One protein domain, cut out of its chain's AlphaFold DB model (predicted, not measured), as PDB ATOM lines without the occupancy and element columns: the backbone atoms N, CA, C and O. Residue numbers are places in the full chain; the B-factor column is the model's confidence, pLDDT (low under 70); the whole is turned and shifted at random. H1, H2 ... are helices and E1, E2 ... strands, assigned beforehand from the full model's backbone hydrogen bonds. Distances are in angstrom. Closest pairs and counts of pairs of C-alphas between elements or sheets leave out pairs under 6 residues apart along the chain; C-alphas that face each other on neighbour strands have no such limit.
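AT A GLANCE: This is residues 411 to 548 of the 623 residues of an uncharacterized protein of Bacteroides ovatus CL02T12C04 (UniProt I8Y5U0). Two small sheets, E1 with E2 and E4 with E3 and E5, come together where E1 and E4 run close, and H3 passes through the middle of the model from H2 to H4. H4 packs on E1 and E3, while H2, with short H1 on it, packs on E2 at the other end. The 138 printed residues hold four named helices and five named strands in the order E1 H1 H2 E2 H3 E3 E4 H4 E5; both sheets, E1 E2 and E4 E3 E5, are antiparallel. The class is mixed, though under half of the residues are in named elements. The whole is compact and rounded, with a radius of gyration of the C-alphas of 14.0 A and spans of 37 by 36 by 26 A.

HOW THE PARTS SIT: E1, residues 412 to 416, is antiparallel to E2, residues 458 to 462, with N 415 and O 459 2.9 A apart, within hydrogen-bond range. H1, residues 419 to 422, touches H2, residues 435 to 447; their closest C-alphas, of Ala 420 and Lys 442, are 4.8 A apart. H2 only just touches H3, residues 466 to 480, with 3 pairs of C-alphas within 8 A, the closest being Met 437 and Val 468 at 6.6 A; they are about perpendicular at 83 degrees. E3, residues 502 to 506, and E4, residues 512 to 515, form an antiparallel hairpin, with N 515 and O 503 2.8 A apart. The closest C-alphas of E1 and E4, of Phe 414 and Tyr 515, are 4.6 A apart. H4, residues 517 to 526, touches H3 at Leu 477 and Tyr 517, their closest C-alphas, 5.4 A apart, the same way at a steep tilt of 48 degrees. E5, residues 543 to 545, is antiparallel to E3, with N 504 and O 543 2.8 A apart. E4, H4 and E5 are a split strand-helix-strand unit, two strands running the same way with E3 between them, and its crossover is right-handed. H4 stands up from the sheet E4 E3 E5 at a height over the sheet of 10.7 A; H3 only grazes it, with residues 469 to 477. Every O i to N i+4 pair is within hydrogen-bond range in H2, H3 and H4; H1 is too short for one.

IN THESE COORDINATES: E1 begins at C-alpha 412 (41.327, -39.987, 30.767); E1 and E3 each measure 13.4 A, and E2 13.5 A. H1 measures 5.3 A, H2 18.5 A, H3 21.6 A, E4 10.0 A and H4 14.3 A. H3 ends at C-alpha 480 (54.792, -43.212, 15.978). E5, 6.5 A, ends at C-alpha 545 (40.318, -49.721, 19.407).

THE WHOLE: The C-alphas farthest apart, of Ser 435 and Glu 508, are 38.1 A apart. The printed part has no cut. The links H1 to H2, H3 to E3 and H4 to E5 are long. The pLDDT is under 70 at residue 430, residues 485 to 489 and residues 508 to 510.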
ATOM      1  N   LYS A 411      38.228 -39.628  27.952       95.88
ATOM      2  CA  LYS A 411      38.622 -38.374  28.607       95.88
ATOM      3  C   LYS A 411      39.959 -38.558  29.315       95.88
ATOM      4  O   LYS A 411      40.860 -37.743  29.135       95.88
ATOM      5  N   ASP A 412      40.095 -39.646  30.062       94.06
ATOM      6  CA  ASP A 412      41.327 -39.987  30.767       94.06
ATOM      7  C   ASP A 412      42.259 -40.785  29.861       94.06
ATOM      8  O   ASP A 412      41.867 -41.831  29.339       94.06
ATOM      9  N   LEU A 413      43.491 -40.307  29.697       96.12
ATOM     10  CA  LEU A 413      44.480 -40.894  28.797       96.12
ATOM     11  C   LEU A 413      45.858 -40.973  29.450       96.12
ATOM     12  O   LEU A 413      46.296 -40.044  30.127       96.12
ATOM     13  N   PHE A 414      46.568 -42.055  29.165       97.38
ATOM     14  CA  PHE A 414      48.006 -42.168  29.356       97.38
ATOM     15  C   PHE A 414      48.707 -41.776  28.056       97.38
ATOM     16  O   PHE A 414      48.415 -42.327  26.992       97.38
ATOM     17  N   VAL A 415      49.601 -40.796  28.149       98.06
ATOM     18  CA  VAL A 415      50.232 -40.125  27.009       98.06
ATOM     19  C   VAL A 415      51.741 -40.080  27.208       98.06
ATOM     20  O   VAL A 415      52.228 -39.883  28.320       98.06
ATOM     21  N   GLU A 416      52.499 -40.253  26.133       97.56
ATOM     22  CA  GLU A 416      53.946 -40.078  26.133       97.56
ATOM     23  C   GLU A 416      54.340 -38.604  26.306       97.56
ATOM     24  O   GLU A 416      53.816 -37.709  25.639       97.56
ATOM     25  N   ARG A 417      55.300 -38.335  27.196       96.81
ATOM     26  CA  ARG A 417      55.768 -36.973  27.497       96.81
ATOM     27  C   ARG A 417      56.416 -36.294  26.292       96.81
ATOM     28  O   ARG A 417      56.280 -35.081  26.135       96.81
ATOM     29  N   ASP A 418      57.042 -37.077  25.417       95.94
ATOM     30  CA  ASP A 418      57.692 -36.601  24.192       95.94
ATOM     31  C   ASP A 418      56.728 -35.889  23.232       95.94
ATOM     32  O   ASP A 418      57.168 -35.065  22.427       95.94
ATOM     33  N   MET A 419      55.413 -36.120  23.359       96.88
ATOM     34  CA  MET A 419      54.403 -35.390  22.588       96.88
ATOM     35  C   MET A 419      54.508 -33.881  22.765       96.88
ATOM     36  O   MET A 419      54.326 -33.154  21.792       96.88
ATOM     37  N   ALA A 420      54.888 -33.386  23.944       95.50
ATOM     38  CA  ALA A 420      55.065 -31.950  24.144       95.50
ATOM     39  C   ALA A 420      56.141 -31.338  23.224       95.50
ATOM     40  O   ALA A 420      56.078 -30.144  22.933       95.50
ATOM     41  N   THR A 421      57.092 -32.149  22.750       94.50
ATOM     42  CA  THR A 421      58.179 -31.730  21.861       94.50
ATOM     43  C   THR A 421      57.753 -31.776  20.398       94.50
ATOM     44  O   THR A 421      57.963 -30.811  19.670       94.50
ATOM     45  N   TYR A 422      57.138 -32.877  19.955       95.00
ATOM     46  CA  TYR A 422      56.857 -33.071  18.529       95.00
ATOM     47  C   TYR A 422      55.519 -32.461  18.073       95.00
ATOM     48  O   TYR A 422      55.318 -32.246  16.877       95.00
ATOM     49  N   ILE A 423      54.582 -32.150  18.983       93.81
ATOM     50  CA  ILE A 423      53.223 -31.700  18.618       93.81
ATOM     51  C   ILE A 423      53.203 -30.401  17.795       93.81
ATOM     52  O   ILE A 423      52.292 -30.184  16.992       93.81
ATOM     53  N   ASP A 424      54.216 -29.546  17.951       90.19
ATOM     54  CA  ASP A 424      54.329 -28.303  17.187       90.19
ATOM     55  C   ASP A 424      54.632 -28.571  15.704       90.19
ATOM     56  O   ASP A 424      54.100 -27.864  14.841       90.19
ATOM     57  N   GLU A 425      55.363 -29.646  15.403       87.44
ATOM     58  CA  GLU A 425      55.716 -30.094  14.049       87.44
ATOM     59  C   GLU A 425      54.588 -30.898  13.382       87.44
ATOM     60  O   GLU A 425      54.534 -31.012  12.155       87.44
ATOM     61  N   MET A 426      53.636 -31.405  14.173       84.31
ATOM     62  CA  MET A 426      52.502 -32.171  13.662       84.31
ATOM     63  C   MET A 426      51.543 -31.302  12.849       84.31
ATOM     64  O   MET A 426      51.113 -30.219  13.268       84.31
ATOM     65  N   ASN A 427      51.147 -31.840  11.696       77.00
ATOM     66  CA  ASN A 427      50.148 -31.261  10.806       77.00
ATOM     67  C   ASN A 427      49.075 -32.304  10.453       77.00
ATOM     68  O   ASN A 427      48.955 -32.744   9.307       77.00
ATOM     69  N   THR A 428      48.321 -32.753  11.461       72.31
ATOM     70  CA  THR A 428      47.185 -33.660  11.255       72.31
ATOM     71  C   THR A 428      45.986 -32.877  10.726       72.31
ATOM     72  O   THR A 428      45.611 -31.841  11.274       72.31
ATOM     73  N   LYS A 429      45.362 -33.379   9.655       70.62
ATOM     74  CA  LYS A 429      44.184 -32.740   9.050       70.62
ATOM     75  C   LYS A 429      42.873 -33.089   9.759       70.62
ATOM     76  O   LYS A 429      41.906 -32.350   9.615       70.62
ATOM     77  N   LEU A 430      42.828 -34.203  10.495       66.56
ATOM     78  CA  LEU A 430      41.617 -34.726  11.133       66.56
ATOM     79  C   LEU A 430      41.949 -35.297  12.527       66.56
ATOM     80  O   LEU A 430      42.562 -36.356  12.591       66.56
ATOM     81  N   PRO A 431      41.582 -34.617  13.628       72.81
ATOM     82  CA  PRO A 431      41.078 -33.247  13.649       72.81
ATOM     83  C   PRO A 431      42.195 -32.260  13.271       72.81
ATOM     84  O   PRO A 431      43.383 -32.546  13.444       72.81
ATOM     85  N   GLU A 432      41.812 -31.090  12.761       82.88
ATOM     86  CA  GLU A 432      42.756 -29.992  12.542       82.88
ATOM     87  C   GLU A 432      43.387 -29.578  13.876       82.88
ATOM     88  O   GLU A 432      42.695 -29.216  14.836       82.88
ATOM     89  N   LEU A 433      44.713 -29.635  13.928       87.75
ATOM     90  CA  LEU A 433      45.467 -29.394  15.148       87.75
ATOM     91  C   LEU A 433      45.815 -27.902  15.284       87.75
ATOM     92  O   LEU A 433      46.897 -27.449  14.908       87.75
ATOM     93  N   THR A 434      44.861 -27.122  15.799       91.19
ATOM     94  CA  THR A 434      45.008 -25.663  15.968       91.19
ATOM     95  C   THR A 434      46.105 -25.295  16.975       91.19
ATOM     96  O   THR A 434      46.389 -26.057  17.899       91.19
ATOM     97  N   SER A 435      46.678 -24.089  16.871       90.44
ATOM     98  CA  SER A 435      47.691 -23.600  17.827       90.44
ATOM     99  C   SER A 435      47.204 -23.630  19.281       90.44
ATOM    100  O   SER A 435      47.919 -24.096  20.159       90.44
ATOM    101  N   GLY A 436      45.951 -23.231  19.534       93.38
ATOM    102  CA  GLY A 436      45.371 -23.288  20.880       93.38
ATOM    103  C   GLY A 436      45.233 -24.718  21.417       93.38
ATOM    104  O   GLY A 436      45.432 -24.954  22.608       93.38
ATOM    105  N   MET A 437      44.950 -25.694  20.546       93.88
ATOM    106  CA  MET A 437      44.940 -27.110  20.930       93.88
ATOM    107  C   MET A 437      46.354 -27.612  21.231       93.88
ATOM    108  O   MET A 437      46.530 -28.275  22.247       93.88
ATOM    109  N   LYS A 438      47.363 -27.248  20.425       94.88
ATOM    110  CA  LYS A 438      48.780 -27.574  20.689       94.88
ATOM    111  C   LYS A 438      49.216 -27.092  22.068       94.88
ATOM    112  O   LYS A 438      49.744 -27.872  22.856       94.88
ATOM    113  N   ASP A 439      48.939 -25.831  22.386       96.06
ATOM    114  CA  ASP A 439      49.292 -25.245  23.681       96.06
ATOM    115  C   ASP A 439      48.536 -25.913  24.836       96.06
ATOM    116  O   ASP A 439      49.123 -26.204  25.878       96.06
ATOM    117  N   THR A 440      47.257 -26.241  24.634       96.88
ATOM    118  CA  THR A 440      46.471 -27.011  25.609       96.88
ATOM    119  C   THR A 440      47.095 -28.384  25.866       96.88
ATOM    120  O   THR A 440      47.286 -28.756  27.020       96.88
ATOM    121  N   ILE A 441      47.472 -29.120  24.816       96.81
ATOM    122  CA  ILE A 441      48.089 -30.451  24.917       96.81
ATOM    123  C   ILE A 441      49.427 -30.379  25.660       96.81
ATOM    124  O   ILE A 441      49.645 -31.146  26.599       96.81
ATOM    125  N   LYS A 442      50.297 -29.422  25.312       97.56
ATOM    126  CA  LYS A 442      51.577 -29.202  26.009       97.56
ATOM    127  C   LYS A 442      51.364 -28.929  27.500       97.56
ATOM    128  O   LYS A 442      52.039 -29.527  28.336       97.56
ATOM    129  N   ASN A 443      50.389 -28.085  27.841       97.75
ATOM    130  CA  ASN A 443      50.049 -27.786  29.233       97.75
ATOM    131  C   ASN A 443      49.499 -29.008  29.984       97.75
ATOM    132  O   ASN A 443      49.842 -29.196  31.151       97.75
ATOM    133  N   LEU A 444      48.677 -29.843  29.339       97.62
ATOM    134  CA  LEU A 444      48.179 -31.090  29.932       97.62
ATOM    135  C   LEU A 444      49.324 -32.062  30.228       97.62
ATOM    136  O   LEU A 444      49.379 -32.614  31.320       97.62
ATOM    137  N   ILE A 445      50.263 -32.235  29.297       97.25
ATOM    138  CA  ILE A 445      51.416 -33.130  29.478       97.25
ATOM    139  C   ILE A 445      52.345 -32.627  30.593       97.25
ATOM    140  O   ILE A 445      52.822 -33.415  31.410       97.25
ATOM    141  N   ALA A 446      52.586 -31.313  30.650       96.50
ATOM    142  CA  ALA A 446      53.443 -30.697  31.661       96.50
ATOM    143  C   ALA A 446      52.875 -30.817  33.086       96.50
ATOM    144  O   ALA A 446      53.646 -30.982  34.030       96.50
ATOM    145  N   ASN A 447      51.549 -30.749  33.240       95.94
ATOM    146  CA  ASN A 447      50.876 -30.745  34.546       95.94
ATOM    147  C   ASN A 447      50.150 -32.058  34.881       95.94
ATOM    148  O   ASN A 447      49.495 -32.145  35.919       95.94
ATOM    149  N   GLY A 448      50.212 -33.057  34.001       93.19
ATOM    150  CA  GLY A 448      49.521 -34.325  34.196       93.19
ATOM    151  C   GLY A 448      50.114 -35.154  35.339       93.19
ATOM    152  O   GLY A 448      51.239 -34.932  35.794       93.19
ATOM    153  N   SER A 449      49.340 -36.130  35.805       93.88
ATOM    154  CA  SER A 449      49.715 -36.987  36.926       93.88
ATOM    155  C   SER A 449      50.842 -37.953  36.551       93.88
ATOM    156  O   SER A 449      50.845 -38.557  35.476       93.88
ATOM    157  N   SER A 450      51.779 -38.137  37.481       90.25
ATOM    158  CA  SER A 450      52.859 -39.126  37.393       90.25
ATOM    159  C   SER A 450      52.452 -40.511  37.920       90.25
ATOM    160  O   SER A 450      53.297 -41.400  37.998       90.25
ATOM    161  N   GLU A 451      51.184 -40.711  38.292       86.81
ATOM    162  CA  GLU A 451      50.629 -42.016  38.677       86.81
ATOM    163  C   GLU A 451      50.422 -42.901  37.438       86.81
ATOM    164  O   GLU A 451      49.320 -43.041  36.911       86.81
ATOM    165  N   THR A 452      51.522 -43.452  36.934       84.94
ATOM    166  CA  THR A 452      51.574 -44.316  35.751       84.94
ATOM    167  C   THR A 452      52.809 -45.208  35.800       84.94
ATOM    168  O   THR A 452      53.794 -44.905  36.480       84.94
ATOM    169  N   THR A 453      52.796 -46.296  35.033       80.69
ATOM    170  CA  THR A 453      54.015 -47.027  34.676       80.69
ATOM    171  C   THR A 453      54.948 -46.106  33.877       80.69
ATOM    172  O   THR A 453      54.475 -45.366  33.016       80.69
ATOM    173  N   LEU A 454      56.257 -46.140  34.171       89.88
ATOM    174  CA  LEU A 454      57.289 -45.298  33.534       89.88
ATOM    175  C   LEU A 454      56.981 -43.791  33.629       89.88
ATOM    176  O   LEU A 454      56.849 -43.105  32.619       89.88
ATOM    177  N   SER A 455      56.826 -43.264  34.844       90.94
ATOM    178  CA  SER A 455      56.386 -41.881  35.101       90.94
ATOM    179  C   SER A 455      57.315 -40.776  34.573       90.94
ATOM    180  O   SER A 455      56.897 -39.622  34.418       90.94
ATOM    181  N   ASP A 456      58.562 -41.123  34.257       92.81
ATOM    182  CA  ASP A 456      59.543 -40.287  33.564       92.81
ATOM    183  C   ASP A 456      59.268 -40.156  32.056       92.81
ATOM    184  O   ASP A 456      59.708 -39.183  31.448       92.81
ATOM    185  N   LYS A 457      58.508 -41.087  31.465       96.06
ATOM    186  CA  LYS A 457      58.201 -41.150  30.022       96.06
ATOM    187  C   LYS A 457      56.719 -41.003  29.708       96.06
ATOM    188  O   LYS A 457      56.368 -40.488  28.650       96.06
ATOM    189  N   ILE A 458      55.850 -41.431  30.614       97.31
ATOM    190  CA  ILE A 458      54.397 -41.429  30.464       97.31
ATOM    191  C   ILE A 458      53.788 -40.483  31.496       97.31
ATOM    192  O   ILE A 458      54.314 -40.294  32.595       97.31
ATOM    193  N   VAL A 459      52.664 -39.876  31.137       97.50
ATOM    194  CA  VAL A 459      51.861 -39.028  32.011       97.50
ATOM    195  C   VAL A 459      50.384 -39.376  31.854       97.50
ATOM    196  O   VAL A 459      49.915 -39.634  30.745       97.50
ATOM    197  N   ARG A 460      49.635 -39.374  32.959       96.44
ATOM    198  CA  ARG A 460      48.176 -39.497  32.935       96.44
ATOM    199  C   ARG A 460      47.548 -38.107  32.883       96.44
ATOM    200  O   ARG A 460      47.807 -37.269  33.746       96.44
ATOM    201  N   ILE A 461      46.697 -37.869  31.896       97.00
ATOM    202  CA  ILE A 461      45.980 -36.606  31.706       97.00
ATOM    203  C   ILE A 461      44.471 -36.843  31.698       97.00
ATOM    204  O   ILE A 461      44.007 -37.943  31.402       97.00
ATOM    205  N   SER A 462      43.712 -35.783  31.968       96.38
ATOM    206  CA  SER A 462      42.274 -35.737  31.714       96.38
ATOM    207  C   SER A 462      42.009 -34.655  30.671       96.38
ATOM    208  O   SER A 462      42.375 -33.493  30.854       96.38
ATOM    209  N   SER A 463      41.455 -35.052  29.530       96.44
ATOM    210  CA  SER A 463      41.219 -34.157  28.404       96.44
ATOM    211  C   SER A 463      40.076 -33.180  28.713       96.44
ATOM    212  O   SER A 463      39.002 -33.611  29.129       96.44
ATOM    213  N   PRO A 464      40.232 -31.875  28.436       95.75
ATOM    214  CA  PRO A 464      39.185 -30.885  28.694       95.75
ATOM    215  C   PRO A 464      38.032 -30.953  27.683       95.75
ATOM    216  O   PRO A 464      37.000 -30.321  27.882       95.75
ATOM    217  N   SER A 465      38.204 -31.659  26.561       95.50
ATOM    218  CA  SER A 465      37.139 -31.856  25.574       95.50
ATOM    219  C   SER A 465      37.334 -33.112  24.741       95.50
ATOM    220  O   SER A 465      38.457 -33.600  24.570       95.50
ATOM    221  N   GLU A 466      36.236 -33.589  24.155       94.44
ATOM    222  CA  GLU A 466      36.253 -34.701  23.204       94.44
ATOM    223  C   GLU A 466      37.195 -34.411  22.021       94.44
ATOM    224  O   GLU A 466      37.992 -35.259  21.620       94.44
ATOM    225  N   LYS A 467      37.177 -33.173  21.512       93.06
ATOM    226  CA  LYS A 467      37.997 -32.747  20.371       93.06
ATOM    227  C   LYS A 467      39.497 -32.722  20.686       93.06
ATOM    228  O   LYS A 467      40.304 -33.077  19.828       93.06
ATOM    229  N   VAL A 468      39.878 -32.319  21.901       95.56
ATOM    230  CA  VAL A 468      41.282 -32.367  22.351       95.56
ATOM    231  C   VAL A 468      41.743 -33.814  22.528       95.56
ATOM    232  O   VAL A 468      42.837 -34.144  22.082       95.56
ATOM    233  N   SER A 469      40.898 -34.692  23.076       96.44
ATOM    234  CA  SER A 469      41.227 -36.118  23.221       96.44
ATOM    235  C   SER A 469      41.481 -36.771  21.860       96.44
ATOM    236  O   SER A 469      42.527 -37.383  21.638       96.44
ATOM    237  N   TRP A 470      40.585 -36.532  20.898       93.31
ATOM    238  CA  TRP A 470      40.746 -37.022  19.531       93.31
ATOM    239  C   TRP A 470      42.051 -36.528  18.882       93.31
ATOM    240  O   TRP A 470      42.754 -37.297  18.215       93.31
ATOM    241  N   ALA A 471      42.418 -35.264  19.105       94.19
ATOM    242  CA  ALA A 471      43.663 -34.701  18.593       94.19
ATOM    243  C   ALA A 471      44.905 -35.368  19.196       94.19
ATOM    244  O   ALA A 471      45.822 -35.700  18.451       94.19
ATOM    245  N   ILE A 472      44.915 -35.615  20.508       96.38
ATOM    246  CA  ILE A 472      46.011 -36.298  21.214       96.38
ATOM    247  C   ILE A 472      46.207 -37.713  20.663       96.38
ATOM    248  O   ILE A 472      47.316 -38.081  20.273       96.38
ATOM    249  N   LEU A 473      45.121 -38.487  20.566       96.12
ATOM    250  CA  LEU A 473      45.152 -39.853  20.037       96.12
ATOM    251  C   LEU A 473      45.689 -39.893  18.602       96.12
ATOM    252  O   LEU A 473      46.564 -40.696  18.278       96.12
ATOM    253  N   THR A 474      45.197 -38.993  17.752       93.56
ATOM    254  CA  THR A 474      45.568 -38.978  16.333       93.56
ATOM    255  C   THR A 474      46.985 -38.459  16.108       93.56
ATOM    256  O   THR A 474      47.700 -39.002  15.269       93.56
ATOM    257  N   ALA A 475      47.426 -37.450  16.866       94.44
ATOM    258  CA  ALA A 475      48.791 -36.940  16.786       94.44
ATOM    259  C   ALA A 475      49.814 -38.002  17.204       94.44
ATOM    260  O   ALA A 475      50.791 -38.215  16.490       94.44
ATOM    261  N   SER A 476      49.555 -38.720  18.300       95.88
ATOM    262  CA  SER A 476      50.427 -39.813  18.740       95.88
ATOM    263  C   SER A 476      50.552 -40.907  17.680       95.88
ATOM    264  O   SER A 476      51.656 -41.315  17.320       95.88
ATOM    265  N   LEU A 477      49.419 -41.346  17.125       94.12
ATOM    266  CA  LEU A 477      49.397 -42.366  16.081       94.12
ATOM    267  C   LEU A 477      50.149 -41.923  14.817       94.12
ATOM    268  O   LEU A 477      50.908 -42.705  14.251       94.12
ATOM    269  N   ALA A 478      49.969 -40.669  14.395       92.38
ATOM    270  CA  ALA A 478      50.632 -40.117  13.219       92.38
ATOM    271  C   ALA A 478      52.152 -39.975  13.387       92.38
ATOM    272  O   ALA A 478      52.870 -40.081  12.398       92.38
ATOM    273  N   TYR A 479      52.640 -39.730  14.605       94.00
ATOM    274  CA  TYR A 479      54.074 -39.607  14.866       94.00
ATOM    275  C   TYR A 479      54.769 -40.973  14.966       94.00
ATOM    276  O   TYR A 479      55.854 -41.160  14.422       94.00
ATOM    277  N   TYR A 480      54.150 -41.935  15.655       94.06
ATOM    278  CA  TYR A 480      54.792 -43.212  15.978       94.06
ATOM    279  C   TYR A 480      54.484 -44.358  15.006       94.06
ATOM    280  O   TYR A 480      55.180 -45.373  15.061       94.06
ATOM    281  N   TYR A 481      53.457 -44.244  14.157       93.19
ATOM    282  CA  TYR A 481      53.116 -45.289  13.191       93.19
ATOM    283  C   TYR A 481      52.521 -44.725  11.894       93.19
ATOM    284  O   TYR A 481      53.271 -44.260  11.043       93.19
ATOM    285  N   GLU A 482      51.200 -44.793  11.706       91.25
ATOM    286  CA  GLU A 482      50.522 -44.289  10.511       91.25
ATOM    287  C   GLU A 482      49.019 -44.107  10.775       91.25
ATOM    288  O   GLU A 482      48.390 -44.926  11.456       91.25
ATOM    289  N   VAL A 483      48.438 -43.037  10.218       89.31
ATOM    290  CA  VAL A 483      46.991 -42.775  10.251       89.31
ATOM    291  C   VAL A 483      46.383 -43.143   8.902       89.31
ATOM    292  O   VAL A 483      46.689 -42.517   7.888       89.31
ATOM    293  N   GLN A 484      45.488 -44.129   8.896       86.38
ATOM    294  CA  GLN A 484      44.677 -44.450   7.726       86.38
ATOM    295  C   GLN A 484      43.671 -43.314   7.460       86.38
ATOM    296  O   GLN A 484      43.083 -42.793   8.409       86.38
ATOM    297  N   PRO A 485      43.465 -42.919   6.192       69.75
ATOM    298  CA  PRO A 485      42.572 -41.820   5.840       69.75
ATOM    299  C   PRO A 485      41.105 -42.076   6.234       69.75
ATOM    300  O   PRO A 485      40.617 -43.209   6.243       69.75
ATOM    301  N   ASP A 486      40.399 -40.985   6.537       60.75
ATOM    302  CA  ASP A 486      38.989 -40.974   6.938       60.75
ATOM    303  C   ASP A 486      38.052 -41.465   5.814       60.75
ATOM    304  O   ASP A 486      38.347 -41.336   4.625       60.75
ATOM    305  N   GLY A 487      36.904 -42.028   6.194       55.59
ATOM    306  CA  GLY A 487      35.821 -42.414   5.282       55.59
ATOM    307  C   GLY A 487      35.902 -43.816   4.666       55.59
ATOM    308  O   GLY A 487      34.874 -44.327   4.223       55.59
ATOM    309  N   GLU A 488      37.059 -44.488   4.677       54.00
ATOM    310  CA  GLU A 488      37.151 -45.903   4.282       54.00
ATOM    311  C   GLU A 488      36.802 -46.840   5.455       54.00
ATOM    312  O   GLU A 488      37.017 -46.524   6.633       54.00
ATOM    313  N   ILE A 489      36.241 -48.011   5.135       65.19
ATOM    314  CA  ILE A 489      36.141 -49.143   6.065       65.19
ATOM    315  C   ILE A 489      37.557 -49.440   6.568       65.19
ATOM    316  O   ILE A 489      38.463 -49.564   5.748       65.19
ATOM    317  N   TYR A 490      37.750 -49.526   7.891       75.00
ATOM    318  CA  TYR A 490      39.063 -49.843   8.464       75.00
ATOM    319  C   TYR A 490      39.595 -51.138   7.841       75.00
ATOM    320  O   TYR A 490      38.946 -52.183   7.933       75.00
ATOM    321  N   ASP A 491      40.764 -51.044   7.209       76.88
ATOM    322  CA  ASP A 491      41.411 -52.162   6.541       76.88
ATOM    323  C   ASP A 491      42.552 -52.675   7.420       76.88
ATOM    324  O   ASP A 491      43.615 -52.059   7.552       76.88
ATOM    325  N   GLU A 492      42.313 -53.830   8.037       78.31
ATOM    326  CA  GLU A 492      43.280 -54.492   8.910       78.31
ATOM    327  C   GLU A 492      44.562 -54.899   8.170       78.31
ATOM    328  O   GLU A 492      45.613 -54.995   8.806       78.31
ATOM    329  N   THR A 493      44.506 -55.059   6.844       81.12
ATOM    330  CA  THR A 493      45.647 -55.459   6.005       81.12
ATOM    331  C   THR A 493      46.562 -54.295   5.633       81.12
ATOM    332  O   THR A 493      47.740 -54.508   5.342       81.12
ATOM    333  N   LYS A 494      46.054 -53.056   5.672       85.38
ATOM    334  CA  LYS A 494      46.856 -51.853   5.418       85.38
ATOM    335  C   LYS A 494      47.646 -51.443   6.670       85.38
ATOM    336  O   LYS A 494      47.134 -51.603   7.784       85.38
ATOM    337  N   PRO A 495      48.855 -50.872   6.519       88.31
ATOM    338  CA  PRO A 495      49.563 -50.217   7.616       88.31
ATOM    339  C   PRO A 495      48.710 -49.148   8.318       88.31
ATOM    340  O   PRO A 495      47.765 -48.602   7.744       88.31
ATOM    341  N   GLY A 496      49.025 -48.874   9.581       89.50
ATOM    342  CA  GLY A 496      48.367 -47.834  10.367       89.50
ATOM    343  C   GLY A 496      47.045 -48.241  11.008       89.50
ATOM    344  O   GLY A 496      46.531 -49.351  10.829       89.50
ATOM    345  N   PHE A 497      46.484 -47.292  11.752       90.00
ATOM    346  CA  PHE A 497      45.121 -47.338  12.274       90.00
ATOM    347  C   PHE A 497      44.357 -46.082  11.840       90.00
ATOM    348  O   PHE A 497      44.978 -45.091  11.467       90.00
ATOM    349  N   PRO A 498      43.021 -46.073  11.888       88.81
ATOM    350  CA  PRO A 498      42.260 -44.848  11.687       88.81
ATOM    351  C   PRO A 498      42.555 -43.798  12.768       88.81
ATOM    352  O   PRO A 498      43.041 -44.111  13.859       88.81
ATOM    353  N   GLU A 499      42.178 -42.556  12.499       88.56
ATOM    354  CA  GLU A 499      42.136 -41.474  13.482       88.56
ATOM    355  C   GLU A 499      41.338 -41.855  14.743       88.56
ATOM    356  O   GLU A 499      40.504 -42.757  14.716       88.56
ATOM    357  N   ASN A 500      41.562 -41.161  15.864       89.50
ATOM    358  CA  ASN A 500      40.899 -41.450  17.151       89.50
ATOM    359  C   ASN A 500      41.119 -42.870  17.710       89.50
ATOM    360  O   ASN A 500      40.339 -43.334  18.543       89.50
ATOM    361  N   THR A 501      42.130 -43.595  17.241       92.81
ATOM    362  CA  THR A 501      42.436 -44.921  17.781       92.81
ATOM    363  C   THR A 501      43.136 -44.778  19.127       92.81
ATOM    364  O   THR A 501      44.172 -44.122  19.222       92.81
ATOM    365  N   TYR A 502      42.585 -45.421  20.153       95.00
ATOM    366  CA  TYR A 502      43.240 -45.591  21.447       95.00
ATOM    367  C   TYR A 502      43.603 -47.057  21.670       95.00
ATOM    368  O   TYR A 502      43.057 -47.962  21.035       95.00
ATOM    369  N   LEU A 503      44.544 -47.288  22.573       94.62
ATOM    370  CA  LEU A 503      44.949 -48.604  23.039       94.62
ATOM    371  C   LEU A 503      44.352 -48.808  24.430       94.62
ATOM    372  O   LEU A 503      44.337 -47.880  25.235       94.62
ATOM    373  N   SER A 504      43.864 -50.002  24.736       91.06
ATOM    374  CA  SER A 504      43.347 -50.325  26.064       91.06
ATOM    375  C   SER A 504      44.005 -51.551  26.662       91.06
ATOM    376  O   SER A 504      44.343 -52.494  25.945       91.06
ATOM    377  N   VAL A 505      44.124 -51.555  27.982       88.56
ATOM    378  CA  VAL A 505      44.519 -52.717  28.779       88.56
ATOM    379  C   VAL A 505      43.645 -52.762  30.029       88.56
ATOM    380  O   VAL A 505      43.209 -51.724  30.526       88.56
ATOM    381  N   VAL A 506      43.341 -53.966  30.506       81.94
ATOM    382  CA  VAL A 506      42.637 -54.159  31.776       81.94
ATOM    383  C   VAL A 506      43.693 -54.312  32.865       81.94
ATOM    384  O   VAL A 506      44.511 -55.229  32.797       81.94
ATOM    385  N   GLY A 507      43.702 -53.395  33.830       70.25
ATOM    386  CA  GLY A 507      44.609 -53.435  34.973       70.25
ATOM    387  C   GLY A 507      44.268 -54.563  35.951       70.25
ATOM    388  O   GLY A 507      43.207 -55.181  35.875       70.25
ATOM    389  N   GLU A 508      45.149 -54.810  36.924       66.31
ATOM    390  CA  GLU A 508      44.989 -55.893  37.918       66.31
ATOM    391  C   GLU A 508      43.710 -55.768  38.765       66.31
ATOM    392  O   GLU A 508      43.171 -56.765  39.238       66.31
ATOM    393  N   GLN A 509      43.199 -54.545  38.925       66.31
ATOM    394  CA  GLN A 509      41.961 -54.246  39.653       66.31
ATOM    395  C   GLN A 509      40.698 -54.392  38.780       66.31
ATOM    396  O   GLN A 509      39.592 -54.123  39.241       66.31
ATOM    397  N   GLY A 510      40.845 -54.818  37.520       69.44
ATOM    398  CA  GLY A 510      39.745 -55.006  36.571       69.44
ATOM    399  C   GLY A 510      39.293 -53.729  35.854       69.44
ATOM    400  O   GLY A 510      38.383 -53.787  35.027       69.44
ATOM    401  N   GLU A 511      39.917 -52.583  36.129       78.19
ATOM    402  CA  GLU A 511      39.621 -51.327  35.439       78.19
ATOM    403  C   GLU A 511      40.296 -51.263  34.069       78.19
ATOM    404  O   GLU A 511      41.418 -51.729  33.886       78.19
ATOM    405  N   THR A 512      39.617 -50.662  33.089       86.06
ATOM    406  CA  THR A 512      40.223 -50.415  31.778       86.06
ATOM    407  C   THR A 512      40.971 -49.088  31.776       86.06
ATOM    408  O   THR A 512      40.434 -48.047  32.166       86.06
ATOM    409  N   GLU A 513      42.207 -49.120  31.308       91.38
ATOM    410  CA  GLU A 513      43.050 -47.951  31.086       91.38
ATOM    411  C   GLU A 513      43.163 -47.655  29.588       91.38
ATOM    412  O   GLU A 513      43.073 -48.564  28.761       91.38
ATOM    413  N   PHE A 514      43.358 -46.380  29.242       94.69
ATOM    414  CA  PHE A 514      43.346 -45.895  27.862       94.69
ATOM    415  C   PHE A 514      44.649 -45.175  27.536       94.69
ATOM    416  O   PHE A 514      45.014 -44.211  28.201       94.69
ATOM    417  N   TYR A 515      45.331 -45.628  26.497       96.94
ATOM    418  CA  TYR A 515      46.659 -45.183  26.109       96.94
ATOM    419  C   TYR A 515      46.636 -44.623  24.690       96.94
ATOM    420  O   TYR A 515      45.922 -45.117  23.811       96.94
ATOM    421  N   THR A 516      47.463 -43.616  24.445       97.81
ATOM    422  CA  THR A 516      47.886 -43.273  23.086       97.81
ATOM    423  C   THR A 516      48.764 -44.383  22.499       97.81
ATOM    424  O   THR A 516      49.321 -45.214  23.225       97.81
ATOM    425  N   TYR A 517      48.917 -44.408  21.171       97.06
ATOM    426  CA  TYR A 517      49.797 -45.379  20.509       97.06
ATOM    427  C   TYR A 517      51.253 -45.236  20.974       97.06
ATOM    428  O   TYR A 517      51.894 -46.233  21.302       97.06
ATOM    429  N   GLY A 518      51.758 -44.003  21.061       96.88
ATOM    430  CA  GLY A 518      53.109 -43.708  21.534       96.88
ATOM    431  C   GLY A 518      53.352 -44.184  22.964       96.88
ATOM    432  O   GLY A 518      54.354 -44.850  23.217       96.88
ATOM    433  N   ALA A 519      52.420 -43.932  23.888       97.19
ATOM    434  CA  ALA A 519      52.524 -44.414  25.262       97.19
ATOM    435  C   ALA A 519      52.572 -45.949  25.340       97.19
ATOM    436  O   ALA A 519      53.464 -46.507  25.980       97.19
ATOM    437  N   ALA A 520      51.659 -46.632  24.642       96.31
ATOM    438  CA  ALA A 520      51.626 -48.092  24.591       96.31
ATOM    439  C   ALA A 520      52.909 -48.679  23.980       96.31
ATOM    440  O   ALA A 520      53.470 -49.634  24.520       96.31
ATOM    441  N   ARG A 521      53.411 -48.084  22.887       96.38
ATOM    442  CA  ARG A 521      54.664 -48.491  22.236       96.38
ATOM    443  C   ARG A 521      55.850 -48.329  23.179       96.38
ATOM    444  O   ARG A 521      56.627 -49.264  23.326       96.38
ATOM    445  N   THR A 522      55.968 -47.178  23.839       95.94
ATOM    446  CA  THR A 522      57.038 -46.909  24.810       95.94
ATOM    447  C   THR A 522      57.035 -47.949  25.925       95.94
ATOM    448  O   THR A 522      58.069 -48.541  26.207       95.94
ATOM    449  N   ILE A 523      55.871 -48.252  26.507       94.69
ATOM    450  CA  ILE A 523      55.760 -49.292  27.538       94.69
ATOM    451  C   ILE A 523      56.166 -50.666  26.988       94.69
ATOM    452  O   ILE A 523      56.912 -51.391  27.641       94.69
ATOM    453  N   ALA A 524      55.703 -51.035  25.791       94.50
ATOM    454  CA  ALA A 524      56.010 -52.334  25.197       94.50
ATOM    455  C   ALA A 524      57.516 -52.524  24.919       94.50
ATOM    456  O   ALA A 524      58.041 -53.607  25.178       94.50
ATOM    457  N   VAL A 525      58.203 -51.471  24.459       95.06
ATOM    458  CA  VAL A 525      59.663 -51.458  24.245       95.06
ATOM    459  C   VAL A 525      60.418 -51.592  25.566       95.06
ATOM    460  O   VAL A 525      61.301 -52.435  25.689       95.06
ATOM    461  N   GLU A 526      60.061 -50.792  26.568       93.88
ATOM    462  CA  GLU A 526      60.768 -50.750  27.857       93.88
ATOM    463  C   GLU A 526      60.583 -52.028  28.680       93.88
ATOM    464  O   GLU A 526      61.435 -52.380  29.490       93.88
ATOM    465  N   LEU A 527      59.480 -52.746  28.459       90.81
ATOM    466  CA  LEU A 527      59.252 -54.069  29.036       90.81
ATOM    467  C   LEU A 527      59.902 -55.206  28.231       90.81
ATOM    468  O   LEU A 527      59.674 -56.366  28.567       90.81
ATOM    469  N   GLU A 528      60.657 -54.896  27.170       92.19
ATOM    470  CA  GLU A 528      61.269 -55.868  26.250       92.19
ATOM    471  C   GLU A 528      60.242 -56.838  25.626       92.19
ATOM    472  O   GLU A 528      60.554 -57.979  25.285       92.19
ATOM    473  N   LYS A 529      58.987 -56.393  25.480       91.81
ATOM    474  CA  LYS A 529      57.874 -57.180  24.916       91.81
ATOM    475  C   LYS A 529      57.565 -56.840  23.458       91.81
ATOM    476  O   LYS A 529      56.672 -57.457  22.882       91.81
ATOM    477  N   TRP A 530      58.244 -55.846  22.889       95.50
ATOM    478  CA  TRP A 530      58.098 -55.419  21.499       95.50
ATOM    479  C   TRP A 530      59.365 -54.700  21.012       95.50
ATOM    480  O   TRP A 530      60.002 -53.963  21.766       95.50
ATOM    481  N   THR A 531      59.707 -54.877  19.741       92.69
ATOM    482  CA  THR A 531      60.828 -54.252  19.030       92.69
ATOM    483  C   THR A 531      60.372 -53.734  17.662       92.69
ATOM    484  O   THR A 531      59.321 -54.113  17.164       92.69
ATOM    485  N   GLU A 532      61.182 -52.910  16.991       87.19
ATOM    486  CA  GLU A 532      60.824 -52.337  15.677       87.19
ATOM    487  C   GLU A 532      60.647 -53.370  14.550       87.19
ATOM    488  O   GLU A 532      60.105 -53.038  13.498       87.19
ATOM    489  N   ASN A 533      61.087 -54.614  14.763       89.88
ATOM    490  CA  ASN A 533      60.887 -55.711  13.818       89.88
ATOM    491  C   ASN A 533      59.552 -56.446  14.028       89.88
ATOM    492  O   ASN A 533      59.169 -57.253  13.180       89.88
ATOM    493  N   ASP A 534      58.871 -56.202  15.148       92.25
ATOM    494  CA  ASP A 534      57.593 -56.825  15.470       92.25
ATOM    495  C   ASP A 534      56.435 -56.104  14.771       92.25
ATOM    496  O   ASP A 534      56.551 -54.964  14.316       92.25
ATOM    497  N   ASN A 535      55.279 -56.769  14.689       91.00
ATOM    498  CA  ASN A 535      54.085 -56.185  14.085       91.00
ATOM    499  C   ASN A 535      53.673 -54.907  14.854       91.00
ATOM    500  O   ASN A 535      53.321 -54.995  16.034       91.00
ATOM    501  N   PRO A 536      53.642 -53.715  14.220       90.88
ATOM    502  CA  PRO A 536      53.281 -52.470  14.902       90.88
ATOM    503  C   PRO A 536      51.824 -52.419  15.384       90.88
ATOM    504  O   PRO A 536      51.465 -51.529  16.156       90.88
ATOM    505  N   LYS A 537      50.971 -53.348  14.934       89.31
ATOM    506  CA  LYS A 537      49.588 -53.499  15.412       89.31
ATOM    507  C   LYS A 537      49.460 -54.371  16.668       89.31
ATOM    508  O   LYS A 537      48.376 -54.428  17.243       89.31
ATOM    509  N   GLU A 538      50.540 -55.018  17.108       89.62
ATOM    510  CA  GLU A 538      50.569 -55.962  18.233       89.62
ATOM    511  C   GLU A 538      51.528 -55.473  19.330       89.62
ATOM    512  O   GLU A 538      52.601 -56.026  19.563       89.62
ATOM    513  N   LEU A 539      51.141 -54.397  20.021       90.50
ATOM    514  CA  LEU A 539      51.939 -53.809  21.101       90.50
ATOM    515  C   LEU A 539      51.729 -54.575  22.416       90.50
ATOM    516  O   LEU A 539      50.914 -54.186  23.250       90.50
ATOM    517  N   ALA A 540      52.477 -55.659  22.622       88.12
ATOM    518  CA  ALA A 540      52.424 -56.472  23.841       88.12
ATOM    519  C   ALA A 540      50.979 -56.881  24.225       88.12
ATOM    520  O   ALA A 540      50.307 -57.581  23.474       88.12
ATOM    521  N   SER A 541      50.491 -56.472  25.403       86.62
ATOM    522  CA  SER A 541      49.130 -56.764  25.877       86.62
ATOM    523  C   SER A 541      48.094 -55.697  25.505       86.62
ATOM    524  O   SER A 541      46.918 -55.866  25.832       86.62
ATOM    525  N   PHE A 542      48.498 -54.600  24.860       90.62
ATOM    526  CA  PHE A 542      47.597 -53.503  24.516       90.62
ATOM    527  C   PHE A 542      46.671 -53.877  23.362       90.62
ATOM    528  O   PHE A 542      47.082 -54.463  22.361       90.62
ATOM    529  N   LYS A 543      45.404 -53.488  23.489       88.00
ATOM    530  CA  LYS A 543      44.359 -53.760  22.502       88.00
ATOM    531  C   LYS A 543      43.957 -52.478  21.802       88.00
ATOM    532  O   LYS A 543      43.462 -51.558  22.442       88.00
ATOM    533  N   ALA A 544      44.189 -52.415  20.496       89.38
ATOM    534  CA  ALA A 544      43.813 -51.259  19.695       89.38
ATOM    535  C   ALA A 544      42.309 -51.208  19.472       89.38
ATOM    536  O   ALA A 544      41.719 -52.208  19.085       89.38
ATOM    537  N   MET A 545      41.725 -50.027  19.651       88.31
ATOM    538  CA  MET A 545      40.318 -49.721  19.407       88.31
ATOM    539  C   MET A 545      40.236 -48.772  18.203       88.31
ATOM    540  O   MET A 545      40.241 -47.551  18.392       88.31
ATOM    541  N   PRO A 546      40.217 -49.290  16.956       87.25
ATOM    542  CA  PRO A 546      40.210 -48.470  15.748       87.25
ATOM    543  C   PRO A 546      39.048 -47.473  15.749       87.25
ATOM    544  O   PRO A 546      37.898 -47.862  15.959       87.25
ATOM    545  N   ARG A 547      39.328 -46.180  15.536       86.31
ATOM    546  CA  ARG A 547      38.354 -45.068  15.669       86.31
ATOM    547  C   ARG A 547      37.714 -44.905  17.049       86.31
ATOM    548  O   ARG A 547      36.793 -44.104  17.195       86.31
ATOM    549  N   GLY A 548      38.154 -45.664  18.046       88.56
ATOM    550  CA  GLY A 548      37.463 -45.833  19.318       88.56
ATOM    551  C   GLY A 548      36.185 -46.671  19.216       88.56
ATOM    552  O   GLY A 548      35.326 -46.588  20.089       88.56
TER     553      GLY A 548